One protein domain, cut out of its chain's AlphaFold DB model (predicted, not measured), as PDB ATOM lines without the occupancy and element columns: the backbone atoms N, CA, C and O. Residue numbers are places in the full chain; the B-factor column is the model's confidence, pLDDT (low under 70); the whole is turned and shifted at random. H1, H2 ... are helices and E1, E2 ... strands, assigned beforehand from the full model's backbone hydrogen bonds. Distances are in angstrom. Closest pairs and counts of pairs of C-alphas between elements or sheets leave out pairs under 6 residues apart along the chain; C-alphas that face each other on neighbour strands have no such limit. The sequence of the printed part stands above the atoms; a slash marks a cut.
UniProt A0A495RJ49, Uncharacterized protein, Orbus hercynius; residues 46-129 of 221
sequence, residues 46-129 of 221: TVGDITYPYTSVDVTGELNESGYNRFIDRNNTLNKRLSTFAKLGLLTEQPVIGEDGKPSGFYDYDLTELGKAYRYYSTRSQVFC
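This is residues 46 to 129 of the 221 residues of an uncharacterized protein of Orbus hercynius (UniProt A0A495RJ49). One long helix, H1, runs beside two small antiparallel sheets: E1 of a three-stranded sheet packs on it, and the end of E3, from the hairpin E2 and E3, comes near it. The short helix H2 meets the three-stranded sheet at E5, while the long unnamed stretch 49 to 69 pairs briefly with E3, runs out to a far turn and folds back into H1. The printed part has 84 residues, with two named helices and five named strands in the order E1 H1 E2 E3 H2 E4 E5; the class is mixed, helices and strands, and the larger sheet has the order E1 - E5 - E4. It is flat, spanning 44 by 38 by 19 A, and only just compact, close to loose, with a radius of gyration of the C-alphas of 14.2 A.

Start at E1, residues 46 to 48, an edge strand antiparallel to the inner strand E5, residues 125 to 129; look for N 47 and O 126, 2.9 A apart. On the other side of E5 is E4, residues 119 to 122, also antiparallel and forming a hairpin with it; N 120 and O 127 are 2.9 A apart. H1, residues 70 to 87, only grazes this sheet, and its closest C-alphas to E1 are those of Arg 81 and Val 47, 5.8 A apart. E2, residues 94 to 97, and E3, residues 103 to 109, form an antiparallel hairpin, where you find N 94 and O 108 2.9 A apart. The closest C-alphas of H1 and E3 are those of Leu 82 and Tyr 109, at 7.3 A. Residues 54 to 55 pair antiparallel with residues 108 to 109 of E3. H2, residues 113 to 118, only grazes the three-stranded sheet, with the C-alphas of Tyr 118 and Phe 128 the closest of H2 and E5, at 5.2 A. H1 and H2 are apart, and each strand of one sheet is apart from each strand of the other. In H1 and H2 every O i to N i+4 pair is within hydrogen-bond range.

Find C-alpha 46 at (-57.540, 14.220, -16.916), where E1 begins its 5.7 A. H1 starts at C-alpha 70, (-60.254, 5.433, -31.980), and runs 25.8 A. E2 covers 9.0 A, E3 14.7 A, H2 9.1 A and E4 9.7 A. E5 covers 12.1 A and ends at C-alpha 129, (-57.106, 18.628, -9.292).

The two C-alphas farthest apart are those of Glu 65 and Glu 113, at 44.4 A. The printed part has no cut, and the link from E1 to H1, with 21 residues, is long. The mean pLDDT of the printed part is 93.2, and no printed residue is under 70.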
ATOM      1  N   THR A  46     -58.267  15.424 -16.523       93.69
ATOM      2  CA  THR A  46     -57.540  14.220 -16.916       93.69
ATOM      3  C   THR A  46     -56.496  14.560 -17.960       93.69
ATOM      4  O   THR A  46     -56.805  15.177 -18.977       93.69
ATOM      5  N   VAL A  47     -55.266  14.111 -17.722       94.12
ATOM      6  CA  VAL A  47     -54.207  14.108 -18.734       94.12
ATOM      7  C   VAL A  47     -54.362  12.852 -19.585       94.12
ATOM      8  O   VAL A  47     -54.709  12.923 -20.762       94.12
ATOM      9  N   GLY A  48     -54.204  11.689 -18.952       91.62
ATOM     10  CA  GLY A  48     -54.311  10.379 -19.581       91.62
ATOM     11  C   GLY A  48     -53.676   9.277 -18.738       91.62
ATOM     12  O   GLY A  48     -53.212   9.506 -17.618       91.62
ATOM     13  N   ASP A  49     -53.673   8.069 -19.290       91.44
ATOM     14  CA  ASP A  49     -53.037   6.886 -18.706       91.44
ATOM     15  C   ASP A  49     -51.560   6.851 -19.122       91.44
ATOM     16  O   ASP A  49     -51.200   6.259 -20.138       91.44
ATOM     17  N   ILE A  50     -50.737   7.609 -18.393       91.00
ATOM     18  CA  ILE A  50     -49.305   7.797 -18.654       91.00
ATOM     19  C   ILE A  50     -48.500   7.781 -17.350       91.00
ATOM     20  O   ILE A  50     -49.028   8.016 -16.255       91.00
ATOM     21  N   THR A  51     -47.195   7.551 -17.478       92.06
ATOM     22  CA  THR A  51     -46.214   7.660 -16.392       92.06
ATOM     23  C   THR A  51     -45.154   8.673 -16.795       92.06
ATOM     24  O   THR A  51     -44.710   8.639 -17.935       92.06
ATOM     25  N   TYR A  52     -44.786   9.569 -15.876       93.25
ATOM     26  CA  TYR A  52     -43.748  10.572 -16.108       93.25
ATOM     27  C   TYR A  52     -42.355  10.043 -15.712       93.25
ATOM     28  O   TYR A  52     -42.274   9.312 -14.717       93.25
ATOM     29  N   PRO A  53     -41.283  10.429 -16.431       95.44
ATOM     30  CA  PRO A  53     -41.309  11.238 -17.655       95.44
ATOM     31  C   PRO A  53     -41.974  10.485 -18.820       95.44
ATOM     32  O   PRO A  53     -41.904   9.260 -18.895       95.44
ATOM     33  N   TYR A  54     -42.662  11.222 -19.691       96.31
ATOM     34  CA  TYR A  54     -43.432  10.684 -20.811       96.31
ATOM     35  C   TYR A  54     -43.004  11.341 -22.122       96.31
ATOM     36  O   TYR A  54     -43.091  12.559 -22.252       96.31
ATOM     37  N   THR A  55     -42.628  10.535 -23.109       96.75
ATOM     38  CA  THR A  55     -42.375  10.997 -24.477       96.75
ATOM     39  C   THR A  55     -43.649  10.861 -25.305       96.75
ATOM     40  O   THR A  55     -44.248   9.783 -25.345       96.75
ATOM     41  N   SER A  56     -44.070  11.931 -25.983       95.56
ATOM     42  CA  SER A  56     -45.192  11.863 -26.925       95.56
ATOM     43  C   SER A  56     -44.912  10.851 -28.022       95.56
ATOM     44  O   SER A  56     -43.795  10.787 -28.534       95.56
ATOM     45  N   VAL A  57     -45.949  10.149 -28.452       92.56
ATOM     46  CA  VAL A  57     -45.871   9.222 -29.576       92.56
ATOM     47  C   VAL A  57     -46.820   9.661 -30.678       92.56
ATOM     48  O   VAL A  57     -47.821  10.341 -30.427       92.56
ATOM     49  N   ASP A  58     -46.511   9.253 -31.902       90.81
ATOM     50  CA  ASP A  58     -47.451   9.310 -33.012       90.81
ATOM     51  C   ASP A  58     -48.055   7.921 -33.216       90.81
ATOM     52  O   ASP A  58     -47.372   6.900 -33.112       90.81
ATOM     53  N   VAL A  59     -49.359   7.889 -33.458       90.75
ATOM     54  CA  VAL A  59     -50.115   6.658 -33.664       90.75
ATOM     55  C   VAL A  59     -50.771   6.773 -35.024       90.75
ATOM     56  O   VAL A  59     -51.684   7.570 -35.216       90.75
ATOM     57  N   THR A  60     -50.316   5.940 -35.955       89.69
ATOM     58  CA  THR A  60     -50.821   5.872 -37.328       89.69
ATOM     59  C   THR A  60     -51.647   4.608 -37.543       89.69
ATOM     60  O   THR A  60     -51.407   3.583 -36.905       89.69
ATOM     61  N   GLY A  61     -52.588   4.638 -38.482       89.25
ATOM     62  CA  GLY A  61     -53.398   3.474 -38.836       89.25
ATOM     63  C   GLY A  61     -54.483   3.809 -39.853       89.25
ATOM     64  O   GLY A  61     -54.684   4.971 -40.198       89.25
ATOM     65  N   GLU A  62     -55.188   2.783 -40.327       91.75
ATOM     66  CA  GLU A  62     -56.294   2.959 -41.269       91.75
ATOM     67  C   GLU A  62     -57.479   3.665 -40.603       91.75
ATOM     68  O   GLU A  62     -57.842   3.381 -39.456       91.75
ATOM     69  N   LEU A  63     -58.088   4.593 -41.336       92.81
ATOM     70  CA  LEU A  63     -59.325   5.251 -40.935       92.81
ATOM     71  C   LEU A  63     -60.515   4.442 -41.451       92.81
ATOM     72  O   LEU A  63     -60.455   3.862 -42.534       92.81
ATOM     73  N   ASN A  64     -61.615   4.427 -40.699       90.94
ATOM     74  CA  ASN A  64     -62.876   3.926 -41.241       90.94
ATOM     75  C   ASN A  64     -63.454   4.903 -42.290       90.94
ATOM     76  O   ASN A  64     -62.935   5.998 -42.496       90.94
ATOM     77  N   GLU A  65     -64.576   4.541 -42.916       92.19
ATOM     78  CA  GLU A  65     -65.245   5.362 -43.945       92.19
ATOM     79  C   GLU A  65     -65.631   6.776 -43.474       92.19
ATOM     80  O   GLU A  65     -65.800   7.682 -44.283       92.19
ATOM     81  N   SER A  66     -65.760   6.985 -42.160       90.81
ATOM     82  CA  SER A  66     -66.047   8.289 -41.552       90.81
ATOM     83  C   SER A  66     -64.787   9.079 -41.175       90.81
ATOM     84  O   SER A  66     -64.892  10.095 -40.494       90.81
ATOM     85  N   GLY A  67     -63.595   8.615 -41.564       89.56
ATOM     86  CA  GLY A  67     -62.326   9.242 -41.192       89.56
ATOM     87  C   GLY A  67     -61.932   9.024 -39.726       89.56
ATOM     88  O   GLY A  67     -61.099   9.756 -39.208       89.56
ATOM     89  N   TYR A  68     -62.534   8.045 -39.044       90.62
ATOM     90  CA  TYR A  68     -62.358   7.818 -37.610       90.62
ATOM     91  C   TYR A  68     -61.454   6.617 -37.330       90.62
ATOM     92  O   TYR A  68     -61.665   5.515 -37.848       90.62
ATOM     93  N   ASN A  69     -60.496   6.813 -36.426       94.25
ATOM     94  CA  ASN A  69     -59.769   5.732 -35.777       94.25
ATOM     95  C   ASN A  69     -59.600   6.052 -34.288       94.25
ATOM     96  O   ASN A  69     -58.878   6.969 -33.898       94.25
ATOM     97  N   ARG A  70     -60.225   5.231 -33.438       91.81
ATOM     98  CA  ARG A  70     -60.254   5.433 -31.980       91.81
ATOM     99  C   ARG A  70     -58.876   5.526 -31.318       91.81
ATOM    100  O   ARG A  70     -58.772   6.094 -30.234       91.81
ATOM    101  N   PHE A  71     -57.852   4.892 -31.888       92.44
ATOM    102  CA  PHE A  71     -56.505   4.888 -31.318       92.44
ATOM    103  C   PHE A  71     -55.768   6.176 -31.677       92.44
ATOM    104  O   PHE A  71     -55.166   6.785 -30.795       92.44
ATOM    105  N   ILE A  72     -55.909   6.623 -32.928       93.31
ATOM    106  CA  ILE A  72     -55.369   7.897 -33.419       93.31
ATOM    107  C   ILE A  72     -56.007   9.060 -32.651       93.31
ATOM    108  O   ILE A  72     -55.301   9.882 -32.075       93.31
ATOM    109  N   ASP A  73     -57.334   9.085 -32.529       91.12
ATOM    110  CA  ASP A  73     -58.041  10.186 -31.862       91.12
ATOM    111  C   ASP A  73     -57.727  10.272 -30.367       91.12
ATOM    112  O   ASP A  73     -57.560  11.366 -29.815       91.12
ATOM    113  N   ARG A  74     -57.594   9.118 -29.698       90.94
ATOM    114  CA  ARG A  74     -57.169   9.066 -28.295       90.94
ATOM    115  C   ARG A  74     -55.743   9.594 -28.136       90.94
ATOM    116  O   ARG A  74     -55.492  10.338 -27.189       90.94
ATOM    117  N   ASN A  75     -54.836   9.236 -29.045       93.50
ATOM    118  CA  ASN A  75     -53.460   9.722 -29.032       93.50
ATOM    119  C   ASN A  75     -53.387  11.236 -29.279       93.50
ATOM    120  O   ASN A  75     -52.774  11.962 -28.503       93.50
ATOM    121  N   ASN A  76     -54.108  11.735 -30.284       92.06
ATOM    122  CA  ASN A  76     -54.197  13.165 -30.588       92.06
ATOM    123  C   ASN A  76     -54.755  13.963 -29.403       92.06
ATOM    124  O   ASN A  76     -54.236  15.022 -29.053       92.06
ATOM    125  N   THR A  77     -55.781  13.426 -28.740       92.44
ATOM    126  CA  THR A  77     -56.360  14.029 -27.535       92.44
ATOM    127  C   THR A  77     -55.351  14.073 -26.383       92.44
ATOM    128  O   THR A  77     -55.242  15.097 -25.709       92.44
ATOM    129  N   LEU A  78     -54.590  12.995 -26.166       94.44
ATOM    130  CA  LEU A  78     -53.528  12.947 -25.158       94.44
ATOM    131  C   LEU A  78     -52.422  13.970 -25.455       94.44
ATOM    132  O   LEU A  78     -52.090  14.768 -24.580       94.44
ATOM    133  N   ASN A  79     -51.909  14.007 -26.685       94.31
ATOM    134  CA  ASN A  79     -50.865  14.950 -27.097       94.31
ATOM    135  C   ASN A  79     -51.326  16.408 -26.947       94.31
ATOM    136  O   ASN A  79     -50.591  17.247 -26.421       94.31
ATOM    137  N   LYS A  80     -52.583  16.710 -27.302       94.50
ATOM    138  CA  LYS A  80     -53.174  18.038 -27.079       94.50
ATOM    139  C   LYS A  80     -53.233  18.395 -25.591       94.50
ATOM    140  O   LYS A  80     -52.915  19.527 -25.217       94.50
ATOM    141  N   ARG A  81     -53.630  17.448 -24.733       95.44
ATOM    142  CA  ARG A  81     -53.683  17.640 -23.273       95.44
ATOM    143  C   ARG A  81     -52.304  17.896 -22.687       95.44
ATOM    144  O   ARG A  81     -52.160  18.849 -21.930       95.44
ATOM    145  N   LEU A  82     -51.307  17.101 -23.065       96.88
ATOM    146  CA  LEU A  82     -49.920  17.265 -22.628       96.88
ATOM    147  C   LEU A  82     -49.399  18.672 -22.931       96.88
ATOM    148  O   LEU A  82     -49.023  19.391 -22.005       96.88
ATOM    149  N   SER A  83     -49.501  19.113 -24.189       96.62
ATOM    150  CA  SER A  83     -49.069  20.460 -24.581       96.62
ATOM    151  C   SER A  83     -49.871  21.563 -23.875       96.62
ATOM    152  O   SER A  83     -49.325  22.585 -23.462       96.62
ATOM    153  N   THR A  84     -51.176  21.357 -23.658       97.38
ATOM    154  CA  THR A  84     -52.005  22.316 -22.906       97.38
ATOM    155  C   THR A  84     -51.540  22.441 -21.456       97.38
ATOM    156  O   THR A  84     -51.349  23.554 -20.969       97.38
ATOM    157  N   PHE A  85     -51.309  21.328 -20.759       98.00
ATOM    158  CA  PHE A  85     -50.833  21.360 -19.376       98.00
ATOM    159  C   PHE A  85     -49.390  21.862 -19.256       98.00
ATOM    160  O   PHE A  85     -49.061  22.487 -18.247       98.00
ATOM    161  N   ALA A  86     -48.560  21.687 -20.286       98.12
ATOM    162  CA  ALA A  86     -47.246  22.314 -20.349       98.12
ATOM    163  C   ALA A  86     -47.337  23.844 -20.458       98.12
ATOM    164  O   ALA A  86     -46.724  24.558 -19.667       98.12
ATOM    165  N   LYS A  87     -48.196  24.366 -21.344       98.25
ATOM    166  CA  LYS A  87     -48.473  25.815 -21.457       98.25
ATOM    167  C   LYS A  87     -49.036  26.420 -20.171       98.25
ATOM    168  O   LYS A  87     -48.816  27.593 -19.891       98.25
ATOM    169  N   LEU A  88     -49.758  25.622 -19.390       98.19
ATOM    170  CA  LEU A  88     -50.273  25.999 -18.072       98.19
ATOM    171  C   LEU A  88     -49.231  25.881 -16.945       98.19
ATOM    172  O   LEU A  88     -49.543  26.187 -15.796       98.19
ATOM    173  N   GLY A  89     -48.008  25.440 -17.253       98.25
ATOM    174  CA  GLY A  89     -46.904  25.310 -16.303       98.25
ATOM    175  C   GLY A  89     -46.985  24.084 -15.395       98.25
ATOM    176  O   GLY A  89     -46.207  23.983 -14.449       98.25
ATOM    177  N   LEU A  90     -47.909  23.153 -15.646       98.44
ATOM    178  CA  LEU A  90     -48.048  21.909 -14.877       98.44
ATOM    179  C   LEU A  90     -47.085  20.822 -15.366       98.44
ATOM    180  O   LEU A  90     -46.702  19.943 -14.593       98.44
ATOM    181  N   LEU A  91     -46.681  20.895 -16.633       98.50
ATOM    182  CA  LEU A  91     -45.705  20.000 -17.246       98.50
ATOM    183  C   LEU A  91     -44.553  20.792 -17.865       98.50
ATOM    184  O   LEU A  91     -44.707  21.956 -18.231       98.50
ATOM    185  N   THR A  92     -43.397  20.156 -17.982       98.44
ATOM    186  CA  THR A  92     -42.368  20.565 -18.938       98.44
ATOM    187  C   THR A  92     -42.760  20.080 -20.336       98.44
ATOM    188  O   THR A  92     -43.526  19.134 -20.474       98.44
ATOM    189  N   GLU A  93     -42.242  20.732 -21.373       97.62
ATOM    190  CA  GLU A  93     -42.340  20.287 -22.768       97.62
ATOM    191  C   GLU A  93     -40.968  20.539 -23.394       97.62
ATOM    192  O   GLU A  93     -40.548  21.689 -23.539       97.62
ATOM    193  N   GLN A  94     -40.220  19.470 -23.662       97.31
ATOM    194  CA  GLN A  94     -38.865  19.537 -24.212       97.31
ATOM    195  C   GLN A  94     -38.816  18.783 -25.541       97.31
ATOM    196  O   GLN A  94     -39.241  17.632 -25.582       97.31
ATOM    197  N   PRO A  95     -38.327  19.384 -26.637       95.69
ATOM    198  CA  PRO A  95     -38.249  18.685 -27.911       95.69
ATOM    199  C   PRO A  95     -37.243  17.534 -27.824       95.69
ATOM    200  O   PRO A  95     -36.103  17.722 -27.403       95.69
ATOM    201  N   VAL A  96     -37.648  16.352 -28.281       95.25
ATOM    202  CA  VAL A  96     -36.749  15.204 -28.415       95.25
ATOM    203  C   VAL A  96     -35.856  15.439 -29.625       95.25
ATOM    204  O   VAL A  96     -36.344  15.575 -30.752       95.25
ATOM    205  N   ILE A  97     -34.548  15.486 -29.393       94.94
ATOM    206  CA  ILE A  97     -33.542  15.716 -30.430       94.94
ATOM    207  C   ILE A  97     -33.097  14.374 -31.014       94.94
ATOM    208  O   ILE A  97     -32.694  13.475 -30.277       94.94
ATOM    209  N   GLY A  98     -33.202  14.233 -32.336       90.44
ATOM    210  CA  GLY A  98     -32.744  13.060 -33.071       90.44
ATOM    211  C   GLY A  98     -31.221  12.981 -33.168       90.44
ATOM    212  O   GLY A  98     -30.500  13.919 -32.829       90.44
ATOM    213  N   GLU A  99     -30.719  11.860 -33.686       91.94
ATOM    214  CA  GLU A  99     -29.276  11.635 -33.870       91.94
ATOM    215  C   GLU A  99     -28.617  12.668 -34.800       91.94
ATOM    216  O   GLU A  99     -27.424  12.942 -34.685       91.94
ATOM    217  N   ASP A 100     -29.395  13.287 -35.693       93.19
ATOM    218  CA  ASP A 100     -28.948  14.352 -36.593       93.19
ATOM    219  C   ASP A 100     -28.906  15.747 -35.934       93.19
ATOM    220  O   ASP A 100     -28.631  16.747 -36.603       93.19
ATOM    221  N   GLY A 101     -29.185  15.827 -34.628       91.69
ATOM    222  CA  GLY A 101     -29.206  17.065 -33.855       91.69
ATOM    223  C   GLY A 101     -30.448  17.928 -34.082       91.69
ATOM    224  O   GLY A 101     -30.485  19.063 -33.598       91.69
ATOM    225  N   LYS A 102     -31.467  17.437 -34.802       91.56
ATOM    226  CA  LYS A 102     -32.700  18.185 -35.089       91.56
ATOM    227  C   LYS A 102     -33.889  17.666 -34.274       91.56
ATOM    228  O   LYS A 102     -33.885  16.516 -33.840       91.56
ATOM    229  N   PRO A 103     -34.935  18.486 -34.062       90.94
ATOM    230  CA  PRO A 103     -36.164  18.026 -33.426       90.94
ATOM    231  C   PRO A 103     -36.800  16.869 -34.200       90.94
ATOM    232  O   PRO A 103     -37.075  16.986 -35.393       90.94
ATOM    233  N   SER A 104     -37.082  15.776 -33.497       89.31
ATOM    234  CA  SER A 104     -37.738  14.581 -34.045       89.31
ATOM    235  C   SER A 104     -39.239  14.767 -34.307       89.31
ATOM    236  O   SER A 104     -39.865  13.919 -34.935       89.31
ATOM    237  N   GLY A 105     -39.827  15.861 -33.811       88.56
ATOM    238  CA  GLY A 105     -41.275  16.088 -33.794       88.56
ATOM    239  C   GLY A 105     -41.972  15.550 -32.539       88.56
ATOM    240  O   GLY A 105     -43.134  15.881 -32.313       88.56
ATOM    241  N   PHE A 106     -41.262  14.792 -31.696       94.38
ATOM    242  CA  PHE A 106     -41.733  14.346 -30.386       94.38
ATOM    243  C   PHE A 106     -41.240  15.258 -29.263       94.38
ATOM    244  O   PHE A 106     -40.246  15.976 -29.409       94.38
ATOM    245  N   TYR A 107     -41.935  15.207 -28.132       97.44
ATOM    246  CA  TYR A 107     -41.651  16.002 -26.948       97.44
ATOM    247  C   TYR A 107     -41.639  15.123 -25.700       97.44
ATOM    248  O   TYR A 107     -42.513  14.272 -25.527       97.44
ATOM    249  N   ASP A 108     -40.676  15.378 -24.822       97.69
ATOM    250  CA  ASP A 108     -40.619  14.843 -23.472       97.69
ATOM    251  C   ASP A 108     -41.370  15.762 -22.511       97.69
ATOM    252  O   ASP A 108     -41.178  16.983 -22.494       97.69
ATOM    253  N   TYR A 109     -42.207  15.146 -21.686       98.38
ATOM    254  CA  TYR A 109     -43.000  15.794 -20.656       98.38
ATOM    255  C   TYR A 109     -42.656  15.207 -19.294       98.38
ATOM    256  O   TYR A 109     -42.651  13.990 -19.103       98.38
ATOM    257  N   ASP A 110     -42.449  16.076 -18.316       98.12
ATOM    258  CA  ASP A 110     -42.321  15.709 -16.910       98.12
ATOM    259  C   ASP A 110     -43.094  16.704 -16.036       98.12
ATOM    260  O   ASP A 110     -43.495  17.780 -16.478       98.12
ATOM    261  N   LEU A 111     -43.339  16.344 -14.781       97.88
ATOM    262  CA  LEU A 111     -44.030  17.199 -13.828       97.88
ATOM    263  C   LEU A 111     -43.129  18.342 -13.372       97.88
ATOM    264  O   LEU A 111     -42.045  18.123 -12.826       97.88
ATOM    265  N   THR A 112     -43.645  19.564 -13.470       98.44
ATOM    266  CA  THR A 112     -43.061  20.706 -12.761       98.44
ATOM    267  C   THR A 112     -43.357  20.609 -11.262       98.44
ATOM    268  O   THR A 112     -44.196  19.816 -10.828       98.44
ATOM    269  N   GLU A 113     -42.726  21.455 -10.444       98.12
ATOM    270  CA  GLU A 113     -43.086  21.565  -9.021       98.12
ATOM    271  C   GLU A 113     -44.559  21.963  -8.827       98.12
ATOM    272  O   GLU A 113     -45.249  21.404  -7.970       98.12
ATOM    273  N   LEU A 114     -45.084  22.844  -9.689       97.50
ATOM    274  CA  LEU A 114     -46.506  23.188  -9.713       97.50
ATOM    275  C   LEU A 114     -47.365  21.964 -10.067       97.50
ATOM    276  O   LEU A 114     -48.348  21.679  -9.389       97.50
ATOM    277  N   GLY A 115     -46.972  21.205 -11.094       97.25
ATOM    278  CA  GLY A 115     -47.637  19.965 -11.486       97.25
ATOM    279  C   GLY A 115     -47.708  18.955 -10.348       97.25
ATOM    280  O   GLY A 115     -48.774  18.405 -10.080       97.25
ATOM    281  N   LYS A 116     -46.602  18.746  -9.626       96.19
ATOM    282  CA  LYS A 116     -46.545  17.847  -8.463       96.19
ATOM    283  C   LYS A 116     -47.517  18.272  -7.361       96.19
ATOM    284  O   LYS A 116     -48.163  17.405  -6.781       96.19
ATOM    285  N   ALA A 117     -47.659  19.575  -7.109       94.94
ATOM    286  CA  ALA A 117     -48.543  20.100  -6.068       94.94
ATOM    287  C   ALA A 117     -50.039  19.828  -6.328       94.94
ATOM    288  O   ALA A 117     -50.801  19.657  -5.376       94.94
ATOM    289  N   TYR A 118     -50.451  19.758  -7.600       95.50
ATOM    290  CA  TYR A 118     -51.849  19.527  -7.999       95.50
ATOM    291  C   TYR A 118     -52.098  18.141  -8.606       95.50
ATOM    292  O   TYR A 118     -53.228  17.824  -8.984       95.50
ATOM    293  N   ARG A 119     -51.063  17.301  -8.714       93.31
ATOM    294  CA  ARG A 119     -51.177  15.948  -9.258       93.31
ATOM    295  C   ARG A 119     -51.984  15.065  -8.319       93.31
ATOM    296  O   ARG A 119     -51.701  14.958  -7.129       93.31
ATOM    297  N   TYR A 120     -52.906  14.321  -8.909       89.62
ATOM    298  CA  TYR A 120     -53.569  13.203  -8.264       89.62
ATOM    299  C   TYR A 120     -53.604  12.001  -9.214       89.62
ATOM    300  O   TYR A 120     -53.589  12.145 -10.439       89.62
ATOM    301  N   TYR A 121     -53.609  10.794  -8.652       81.12
ATOM    302  CA  TYR A 121     -53.741   9.567  -9.428       81.12
ATOM    303  C   TYR A 121     -55.159   9.040  -9.254       81.12
ATOM    304  O   TYR A 121     -55.511   8.476  -8.217       81.12
ATOM    305  N   SER A 122     -55.994   9.255 -10.268       77.25
ATOM    306  CA  SER A 122     -57.266   8.542 -10.353       77.25
ATOM    307  C   SER A 122     -56.986   7.122 -10.838       77.25
ATOM    308  O   SER A 122     -55.977   6.901 -11.497       77.25
ATOM    309  N   THR A 123     -57.858   6.170 -10.511       70.50
ATOM    310  CA  THR A 123     -57.687   4.705 -10.645       70.50
ATOM    311  C   THR A 123     -56.892   4.175 -11.854       70.50
ATOM    312  O   THR A 123     -56.339   3.082 -11.737       70.50
ATOM    313  N   ARG A 124     -56.824   4.887 -12.991       72.44
ATOM    314  CA  ARG A 124     -55.978   4.573 -14.163       72.44
ATOM    315  C   ARG A 124     -55.442   5.799 -14.920       72.44
ATOM    316  O   ARG A 124     -55.137   5.702 -16.103       72.44
ATOM    317  N   SER A 125     -55.457   6.995 -14.340       87.00
ATOM    318  CA  SER A 125     -55.095   8.201 -15.095       87.00
ATOM    319  C   SER A 125     -54.499   9.282 -14.215       87.00
ATOM    320  O   SER A 125     -54.984   9.548 -13.110       87.00
ATOM    321  N   GLN A 126     -53.475   9.940 -14.759       91.94
ATOM    322  CA  GLN A 126     -52.934  11.170 -14.200       91.94
ATOM    323  C   GLN A 126     -53.975  12.272 -14.350       91.94
ATOM    324  O   GLN A 126     -54.495  12.507 -15.447       91.94
ATOM    325  N   VAL A 127     -54.269  12.944 -13.244       94.38
ATOM    326  CA  VAL A 127     -55.174  14.089 -13.203       94.38
ATOM    327  C   VAL A 127     -54.514  15.249 -12.462       94.38
ATOM    328  O   VAL A 127     -53.680  15.041 -11.580       94.38
ATOM    329  N   PHE A 128     -54.919  16.468 -12.803       95.88
ATOM    330  CA  PHE A 128     -54.634  17.664 -12.014       95.88
ATOM    331  C   PHE A 128     -55.918  18.146 -11.367       95.88
ATOM    332  O   PHE A 128     -56.914  18.350 -12.062       95.88
ATOM    333  N   CYS A 129     -55.907  18.304 -10.047       95.25
ATOM    334  CA  CYS A 129     -57.106  18.628  -9.292       95.25
ATOM    335  C   CYS A 129     -56.913  19.828  -8.376       95.25
ATOM    336  O   CYS A 129     -55.801  20.092  -7.934       95.25
TER     337      CYS A 129